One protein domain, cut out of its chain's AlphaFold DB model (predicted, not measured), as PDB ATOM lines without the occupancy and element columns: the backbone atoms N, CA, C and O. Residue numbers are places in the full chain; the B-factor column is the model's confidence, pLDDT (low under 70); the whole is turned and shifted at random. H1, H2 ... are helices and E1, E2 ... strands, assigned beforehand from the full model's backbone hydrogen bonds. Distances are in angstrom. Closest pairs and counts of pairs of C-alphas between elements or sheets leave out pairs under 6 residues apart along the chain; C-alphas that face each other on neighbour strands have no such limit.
ATOM      1  N   GLU A  12     -12.047 -11.383  29.000       89.12
ATOM      2  CA  GLU A  12     -10.908 -12.217  28.605       89.12
ATOM      3  C   GLU A  12      -9.813 -12.235  29.674       89.12
ATOM      4  O   GLU A  12      -9.367 -13.307  30.074       89.12
ATOM      5  N   ARG A  13      -9.435 -11.071  30.214       88.44
ATOM      6  CA  ARG A  13      -8.450 -10.965  31.298       88.44
ATOM      7  C   ARG A  13      -8.927 -11.678  32.557       88.44
ATOM      8  O   ARG A  13      -8.147 -12.402  33.169       88.44
ATOM      9  N   LEU A  14     -10.210 -11.553  32.907       89.31
ATOM     10  CA  LEU A  14     -10.791 -12.301  34.030       89.31
ATOM     11  C   LEU A  14     -10.710 -13.817  33.806       89.31
ATOM     12  O   LEU A  14     -10.370 -14.560  34.726       89.31
ATOM     13  N   LYS A  15     -10.950 -14.286  32.575       91.50
ATOM     14  CA  LYS A  15     -10.799 -15.703  32.221       91.50
ATOM     15  C   LYS A  15      -9.351 -16.171  32.379       91.50
ATOM     16  O   LYS A  15      -9.124 -17.250  32.926       91.50
ATOM     17  N   VAL A  16      -8.380 -15.370  31.932       92.25
ATOM     18  CA  VAL A  16      -6.945 -15.670  32.084       92.25
ATOM     19  C   VAL A  16      -6.557 -15.757  33.562       92.25
ATOM     20  O   VAL A  16      -5.903 -16.724  33.950       92.25
ATOM     21  N   LEU A  17      -7.023 -14.824  34.396       91.75
ATOM     22  CA  LEU A  17      -6.779 -14.847  35.843       91.75
ATOM     23  C   LEU A  17      -7.362 -16.100  36.504       91.75
ATOM     24  O   LEU A  17      -6.655 -16.784  37.237       91.75
ATOM     25  N   GLY A  18      -8.597 -16.482  36.169       93.06
ATOM     26  CA  GLY A  18      -9.196 -17.713  36.692       93.06
ATOM     27  C   GLY A  18      -8.508 -18.996  36.194       93.06
ATOM     28  O   GLY A  18      -8.548 -20.031  36.856       93.06
ATOM     29  N   VAL A  19      -7.872 -18.990  35.015       93.88
ATOM     30  CA  VAL A  19      -7.003 -20.104  34.577       93.88
ATOM     31  C   VAL A  19      -5.715 -20.132  35.393       93.88
ATOM     32  O   VAL A  19      -5.290 -21.208  35.814       93.88
ATOM     33  N   TRP A  20      -5.098 -18.969  35.601       94.12
ATOM     34  CA  TRP A  20      -3.865 -18.832  36.367       94.12
ATOM     35  C   TRP A  20      -4.044 -19.306  37.814       94.12
ATOM     36  O   TRP A  20      -3.290 -20.168  38.257       94.12
ATOM     37  N   GLU A  21      -5.093 -18.859  38.497       94.69
ATOM     38  CA  GLU A  21      -5.408 -19.277  39.866       94.69
ATOM     39  C   GLU A  21      -5.556 -20.799  39.965       94.69
ATOM     40  O   GLU A  21      -4.875 -21.445  40.756       94.69
ATOM     41  N   ARG A  22      -6.339 -21.423  39.075       94.38
ATOM     42  CA  ARG A  22      -6.478 -22.889  39.054       94.38
ATOM     43  C   ARG A  22      -5.160 -23.615  38.773       94.38
ATOM     44  O   ARG A  22      -5.002 -24.760  39.192       94.38
ATOM     45  N   LYS A  23      -4.222 -23.020  38.028       94.00
ATOM     46  CA  LYS A  23      -2.877 -23.598  37.847       94.00
ATOM     47  C   LYS A  23      -2.076 -23.534  39.148       94.00
ATOM     48  O   LYS A  23      -1.421 -24.514  39.482       94.00
ATOM     49  N   VAL A  24      -2.146 -22.417  39.868       93.94
ATOM     50  CA  VAL A  24      -1.485 -22.231  41.167       93.94
ATOM     51  C   VAL A  24      -2.065 -23.191  42.206       93.94
ATOM     52  O   VAL A  24      -1.316 -23.956  42.806       93.94
ATOM     53  N   LEU A  25      -3.391 -23.250  42.339       93.00
ATOM     54  CA  LEU A  25      -4.066 -24.131  43.295       93.00
ATOM     55  C   LEU A  25      -3.747 -25.612  43.050       93.00
ATOM     56  O   LEU A  25      -3.490 -26.342  43.999       93.00
ATOM     57  N   ARG A  26      -3.671 -26.066  41.790       93.06
ATOM     58  CA  ARG A  26      -3.248 -27.450  41.491       93.06
ATOM     59  C   ARG A  26      -1.801 -27.743  41.871       93.06
ATOM     60  O   ARG A  26      -1.492 -28.890  42.161       93.06
ATOM     61  N   LYS A  27      -0.914 -26.744  41.847       92.44
ATOM     62  CA  LYS A  27       0.466 -26.916  42.319       92.44
ATOM     63  C   LYS A  27       0.534 -27.006  43.842       92.44
ATOM     64  O   LYS A  27       1.334 -27.779  44.343       92.44
ATOM     65  N   ILE A  28      -0.294 -26.233  44.548       92.25
ATOM     66  CA  ILE A  28      -0.343 -26.219  46.018       92.25
ATOM     67  C   ILE A  28      -0.972 -27.509  46.552       92.25
ATOM     68  O   ILE A  28      -0.377 -28.180  47.384       92.25
ATOM     69  N   PHE A  29      -2.159 -27.868  46.059       89.69
ATOM     70  CA  PHE A  29      -2.883 -29.050  46.532       89.69
ATOM     71  C   PHE A  29      -2.368 -30.361  45.938       89.69
ATOM     72  O   PHE A  29      -2.592 -31.426  46.508       89.69
ATOM     73  N   GLY A  30      -1.676 -30.290  44.800       88.19
ATOM     74  CA  GLY A  30      -1.134 -31.457  44.125       88.19
ATOM     75  C   GLY A  30      -2.203 -32.402  43.553       88.19
ATOM     76  O   GLY A  30      -3.403 -32.106  43.549       88.19
ATOM     77  N   PRO A  31      -1.766 -33.537  42.988       86.88
ATOM     78  CA  PRO A  31      -2.655 -34.615  42.576       86.88
ATOM     79  C   PRO A  31      -3.208 -35.365  43.796       86.88
ATOM     80  O   PRO A  31      -2.553 -35.473  44.830       86.88
ATOM     81  N   LYS A  32      -4.409 -35.931  43.660       83.62
ATOM     82  CA  LYS A  32      -5.057 -36.739  44.700       83.62
ATOM     83  C   LYS A  32      -4.963 -38.217  44.336       83.62
ATOM     84  O   LYS A  32      -5.229 -38.582  43.192       83.62
ATOM     85  N   CYS A  33      -4.629 -39.067  45.302       85.19
ATOM     86  CA  CYS A  33      -4.707 -40.514  45.129       85.19
ATOM     87  C   CYS A  33      -6.165 -40.969  45.293       85.19
ATOM     88  O   CYS A  33      -6.777 -40.753  46.341       85.19
ATOM     89  N   VAL A  34      -6.741 -41.558  44.245       84.06
ATOM     90  CA  VAL A  34      -8.103 -42.101  44.231       84.06
ATOM     91  C   VAL A  34      -8.025 -43.543  43.750       84.06
ATOM     92  O   VAL A  34      -7.649 -43.791  42.609       84.06
ATOM     93  N   ASN A  35      -8.379 -44.492  44.622       85.31
ATOM     94  CA  ASN A  35      -8.317 -45.937  44.355       85.31
ATOM     95  C   ASN A  35      -6.929 -46.426  43.889       85.31
ATOM     96  O   ASN A  35      -6.835 -47.277  43.012       85.31
ATOM     97  N   GLY A  36      -5.850 -45.870  44.450       87.12
ATOM     98  CA  GLY A  36      -4.473 -46.228  44.081       87.12
ATOM     99  C   GLY A  36      -3.929 -45.514  42.838       87.12
ATOM    100  O   GLY A  36      -2.747 -45.649  42.539       87.12
ATOM    101  N   GLU A  37      -4.743 -44.711  42.145       89.06
ATOM    102  CA  GLU A  37      -4.316 -43.910  40.995       89.06
ATOM    103  C   GLU A  37      -4.180 -42.430  41.362       89.06
ATOM    104  O   GLU A  37      -5.078 -41.827  41.958       89.06
ATOM    105  N   TRP A  38      -3.084 -41.801  40.938       87.62
ATOM    106  CA  TRP A  38      -2.910 -40.355  41.057       87.62
ATOM    107  C   TRP A  38      -3.709 -39.634  39.977       87.62
ATOM    108  O   TRP A  38      -3.426 -39.756  38.785       87.62
ATOM    109  N   LYS A  39      -4.700 -38.845  40.393       86.50
ATOM    110  CA  LYS A  39      -5.546 -38.061  39.492       86.50
ATOM    111  C   LYS A  39      -5.356 -36.576  39.742       86.50
ATOM    112  O   LYS A  39      -5.272 -36.108  40.878       86.50
ATOM    113  N   VAL A  40      -5.294 -35.819  38.651       85.00
ATOM    114  CA  VAL A  40      -5.316 -34.357  38.707       85.00
ATOM    115  C   VAL A  40      -6.712 -33.920  39.146       85.00
ATOM    116  O   VAL A  40      -7.702 -34.346  38.553       85.00
ATOM    117  N   GLY A  41      -6.788 -33.057  40.162       84.44
ATOM    118  CA  GLY A  41      -8.063 -32.560  40.683       84.44
ATOM    119  C   GLY A  41      -8.900 -31.845  39.616       84.44
ATOM    120  O   GLY A  41      -8.392 -31.007  38.849       84.44
ATOM    121  N   LYS A  42     -10.199 -32.165  39.576       90.12
ATOM    122  CA  LYS A  42     -11.172 -31.497  38.697       90.12
ATOM    123  C   LYS A  42     -11.383 -30.046  39.135       90.12
ATOM    124  O   LYS A  42     -11.090 -29.676  40.265       90.12
ATOM    125  N   ASN A  43     -11.910 -29.202  38.241       89.56
ATOM    126  CA  ASN A  43     -12.156 -27.791  38.570       89.56
ATOM    127  C   ASN A  43     -13.109 -27.631  39.769       89.56
ATOM    128  O   ASN A  43     -12.861 -26.772  40.606       89.56
ATOM    129  N   ASP A  44     -14.169 -28.437  39.849       89.06
ATOM    130  CA  ASP A  44     -15.170 -28.317  40.918       89.06
ATOM    131  C   ASP A  44     -14.640 -28.830  42.257       89.06
ATOM    132  O   ASP A  44     -14.827 -28.181  43.280       89.06
ATOM    133  N   GLU A  45     -13.885 -29.928  42.240       89.62
ATOM    134  CA  GLU A  45     -13.167 -30.435  43.415       89.62
ATOM    135  C   GLU A  45     -12.160 -29.403  43.930       89.62
ATOM    136  O   GLU A  45     -12.080 -29.160  45.127       89.62
ATOM    137  N   LEU A  46     -11.424 -28.752  43.024       90.56
ATOM    138  CA  LEU A  46     -10.456 -27.714  43.372       90.56
ATOM    139  C   LEU A  46     -11.134 -26.488  43.998       90.56
ATOM    140  O   LEU A  46     -10.588 -25.904  44.927       90.56
ATOM    141  N   LYS A  47     -12.327 -26.115  43.513       89.19
ATOM    142  CA  LYS A  47     -13.140 -25.042  44.107       89.19
ATOM    143  C   LYS A  47     -13.635 -25.412  45.503       89.19
ATOM    144  O   LYS A  47     -13.531 -24.595  46.408       89.19
ATOM    145  N   GLN A  48     -14.142 -26.632  45.679       90.69
ATOM    146  CA  GLN A  48     -14.581 -27.125  46.988       90.69
ATOM    147  C   GLN A  48     -13.420 -27.200  47.983       90.69
ATOM    148  O   GLN A  48     -13.585 -26.828  49.138       90.69
ATOM    149  N   LEU A  49     -12.249 -27.643  47.522       90.44
ATOM    150  CA  LEU A  49     -11.046 -27.758  48.341       90.44
ATOM    151  C   LEU A  49     -10.483 -26.393  48.746       90.44
ATOM    152  O   LEU A  49     -10.011 -26.243  49.867       90.44
ATOM    153  N   PHE A  50     -10.524 -25.412  47.841       91.56
ATOM    154  CA  PHE A  50     -10.093 -24.052  48.151       91.56
ATOM    155  C   PHE A  50     -11.039 -23.371  49.147       91.56
ATOM    156  O   PHE A  50     -10.572 -22.676  50.038       91.56
ATOM    157  N   GLY A  51     -12.355 -23.580  49.018       91.31
ATOM    158  CA  GLY A  51     -13.353 -23.123  49.995       91.31
ATOM    159  C   GLY A  51     -13.572 -21.605  50.060       91.31
ATOM    160  O   GLY A  51     -14.488 -21.154  50.744       91.31
ATOM    161  N   GLU A  52     -12.785 -20.819  49.328       91.44
ATOM    162  CA  GLU A  52     -12.850 -19.360  49.290       91.44
ATOM    163  C   GLU A  52     -13.352 -18.825  47.935       91.44
ATOM    164  O   GLU A  52     -13.337 -19.538  46.922       91.44
ATOM    165  N   PRO A  53     -13.806 -17.554  47.879       90.44
ATOM    166  CA  PRO A  53     -14.140 -16.897  46.622       90.44
ATOM    167  C   PRO A  53     -12.929 -16.865  45.688       90.44
ATOM    168  O   PRO A  53     -11.847 -16.438  46.089       90.44
ATOM    169  N   ASP A  54     -13.138 -17.258  44.430       91.38
ATOM    170  CA  ASP A  54     -12.090 -17.209  43.411       91.38
ATOM    171  C   ASP A  54     -11.605 -15.769  43.150       91.38
ATOM    172  O   ASP A  54     -12.276 -14.781  43.478       91.38
ATOM    173  N   ILE A  55     -10.431 -15.624  42.535       90.75
ATOM    174  CA  ILE A  55      -9.810 -14.317  42.287       90.75
ATOM    175  C   ILE A  55     -10.741 -13.376  41.512       90.75
ATOM    176  O   ILE A  55     -10.743 -12.163  41.725       90.75
ATOM    177  N   VAL A  56     -11.580 -13.917  40.622       89.75
ATOM    178  CA  VAL A  56     -12.543 -13.130  39.845       89.75
ATOM    179  C   VAL A  56     -13.648 -12.593  40.752       89.75
ATOM    180  O   VAL A  56     -14.030 -11.427  40.619       89.75
ATOM    181  N   ALA A  57     -14.156 -13.409  41.673       90.81
ATOM    182  CA  ALA A  57     -15.109 -12.995  42.689       90.81
ATOM    183  C   ALA A  57     -14.501 -11.932  43.612       90.81
ATOM    184  O   ALA A  57     -15.133 -10.897  43.821       90.81
ATOM    185  N   GLN A  58     -13.261 -12.112  44.078       90.56
ATOM    186  CA  GLN A  58     -12.568 -11.120  44.909       90.56
ATOM    187  C   GLN A  58     -12.406  -9.770  44.202       90.56
ATOM    188  O   GLN A  58     -12.731  -8.727  44.768       90.56
ATOM    189  N   ILE A  59     -11.998  -9.779  42.931       88.44
ATOM    190  CA  ILE A  59     -11.894  -8.568  42.107       88.44
ATOM    191  C   ILE A  59     -13.252  -7.862  41.986       88.44
ATOM    192  O   ILE A  59     -13.335  -6.637  42.107       88.44
ATOM    193  N   LYS A  60     -14.330  -8.617  41.741       88.00
ATOM    194  CA  LYS A  60     -15.686  -8.054  41.645       88.00
ATOM    195  C   LYS A  60     -16.147  -7.460  42.973       88.00
ATOM    196  O   LYS A  60     -16.684  -6.354  42.972       88.00
ATOM    197  N   MET A  61     -15.912  -8.154  44.085       90.25
ATOM    198  CA  MET A  61     -16.238  -7.657  45.424       90.25
ATOM    199  C   MET A  61     -15.473  -6.370  45.739       90.25
ATOM    200  O   MET A  61     -16.087  -5.399  46.170       90.25
ATOM    201  N   GLY A  62     -14.172  -6.316  45.436       88.00
ATOM    202  CA  GLY A  62     -13.358  -5.112  45.608       88.00
ATOM    203  C   GLY A  62     -13.892  -3.921  44.808       88.00
ATOM    204  O   GLY A  62     -14.056  -2.838  45.354       88.00
ATOM    205  N   ARG A  63     -14.278  -4.133  43.544       87.44
ATOM    206  CA  ARG A  63     -14.879  -3.082  42.700       87.44
ATOM    207  C   ARG A  63     -16.211  -2.567  43.235       87.44
ATOM    208  O   ARG A  63     -16.448  -1.363  43.202       87.44
ATOM    209  N   LEU A  64     -17.072  -3.458  43.721       89.44
ATOM    210  CA  LEU A  64     -18.330  -3.064  44.360       89.44
ATOM    211  C   LEU A  64     -18.073  -2.305  45.667       89.44
ATOM    212  O   LEU A  64     -18.727  -1.300  45.927       89.44
ATOM    213  N   GLY A  65     -17.091  -2.747  46.456       91.19
ATOM    214  CA  GLY A  65     -16.647  -2.057  47.665       91.19
ATOM    215  C   GLY A  65     -16.125  -0.653  47.369       91.19
ATOM    216  O   GLY A  65     -16.545   0.299  48.024       91.19
ATOM    217  N   TRP A  66     -15.281  -0.510  46.345       88.00
ATOM    218  CA  TRP A  66     -14.773   0.776  45.871       88.00
ATOM    219  C   TRP A  66     -15.900   1.686  45.395       88.00
ATOM    220  O   TRP A  66     -15.974   2.834  45.823       88.00
ATOM    221  N   LEU A  67     -16.826   1.169  44.579       88.94
ATOM    222  CA  LEU A  67     -17.979   1.937  44.121       88.94
ATOM    223  C   LEU A  67     -18.818   2.409  45.311       88.94
ATOM    224  O   LEU A  67     -19.098   3.594  45.422       88.94
ATOM    225  N   GLY A  68     -19.145   1.519  46.251       91.38
ATOM    226  CA  GLY A  68     -19.872   1.886  47.466       91.38
ATOM    227  C   GLY A  68     -19.109   2.873  48.356       91.38
ATOM    228  O   GLY A  68     -19.717   3.712  49.019       91.38
ATOM    229  N   HIS A  69     -17.778   2.802  48.380       90.19
ATOM    230  CA  HIS A  69     -16.940   3.772  49.072       90.19
ATOM    231  C   HIS A  69     -17.016   5.146  48.402       90.19
ATOM    232  O   HIS A  69     -17.269   6.128  49.098       90.19
ATOM    233  N   VAL A  70     -16.883   5.208  47.072       90.25
ATOM    234  CA  VAL A  70     -17.088   6.433  46.289       90.25
ATOM    235  C   VAL A  70     -18.503   6.966  46.498       90.25
ATOM    236  O   VAL A  70     -18.651   8.163  46.699       90.25
ATOM    237  N   GLU A  71     -19.527   6.111  46.562       90.38
ATOM    238  CA  GLU A  71     -20.909   6.527  46.827       90.38
ATOM    239  C   GLU A  71     -21.085   7.258  48.157       90.38
ATOM    240  O   GLU A  71     -21.828   8.236  48.250       90.38
ATOM    241  N   ARG A  72     -20.382   6.806  49.194       92.25
ATOM    242  CA  ARG A  72     -20.433   7.427  50.521       92.25
ATOM    243  C   ARG A  72     -19.531   8.653  50.647       92.25
ATOM    244  O   ARG A  72     -19.592   9.332  51.669       92.25
ATOM    245  N   MET A  73     -18.691   8.948  49.651       92.56
ATOM    246  CA  MET A  73     -17.855  10.144  49.693       92.56
ATOM    247  C   MET A  73     -18.698  11.423  49.548       92.56
ATOM    248  O   MET A  73     -19.641  11.461  48.748       92.56
ATOM    249  N   PRO A  74     -18.307  12.505  50.249       90.06
ATOM    250  CA  PRO A  74     -18.805  13.850  49.991       90.06
ATOM    251  C   PRO A  74     -18.705  14.244  48.508       90.06
ATOM    252  O   PRO A  74     -17.760  13.858  47.813       90.06
TER     253      PRO A  74
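AT A GLANCE: This is residues 12 to 74 of the 92 residues of an uncharacterized protein of Cimex lectularius (UniProt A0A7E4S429). This is a rod with the small strand hairpin E1-E2 at one end and H3 at the other, where residues 62 to 74 stick out; between them H1 packs steeply on H2 and on the first residues of H3. The 63 printed residues, mostly helix, run H1, E1, E2, H2, H3, the strands antiparallel. The whole is only just extended, close to loose, with a radius of gyration of the C-alphas of 16.4 A, and spans 62 by 22 by 16 A.

HOW THE PARTS SIT: Start at H1, residues 12 to 29: its residues 22 to 26 alone touch H2, residues 43 to 50, at a steep tilt of 63 degrees, closest at the C-alphas of Leu 25 and Leu 46, 7.3 A. Its residues 14 to 21 alone touch H3, residues 55 to 72, closest at the C-alphas of Leu 14 and Val 56, 6.1 A. In the hairpin of E1, residues 32 to 34, and E2, residues 37 to 39, N 32 and O 39 are within hydrogen-bond range at 2.9 A. In H1, H2 and H3 every O i to N i+4 pair is within range.

IN THESE COORDINATES: Find C-alpha 12 at (-10.908, -12.217, 28.605); H1 runs 25.9 A from there. E1 and E2 each measure 6.2 A, H2 10.5 A; H3 runs 25.6 A to C-alpha 72 at (-20.433, 7.427, 50.521).

THE WHOLE: The farthest C-alphas, Gly 36 and Pro 74, are 62.0 A apart. The printed part has no cut, its four links are tight, and no printed residue is under 70 in pLDDT.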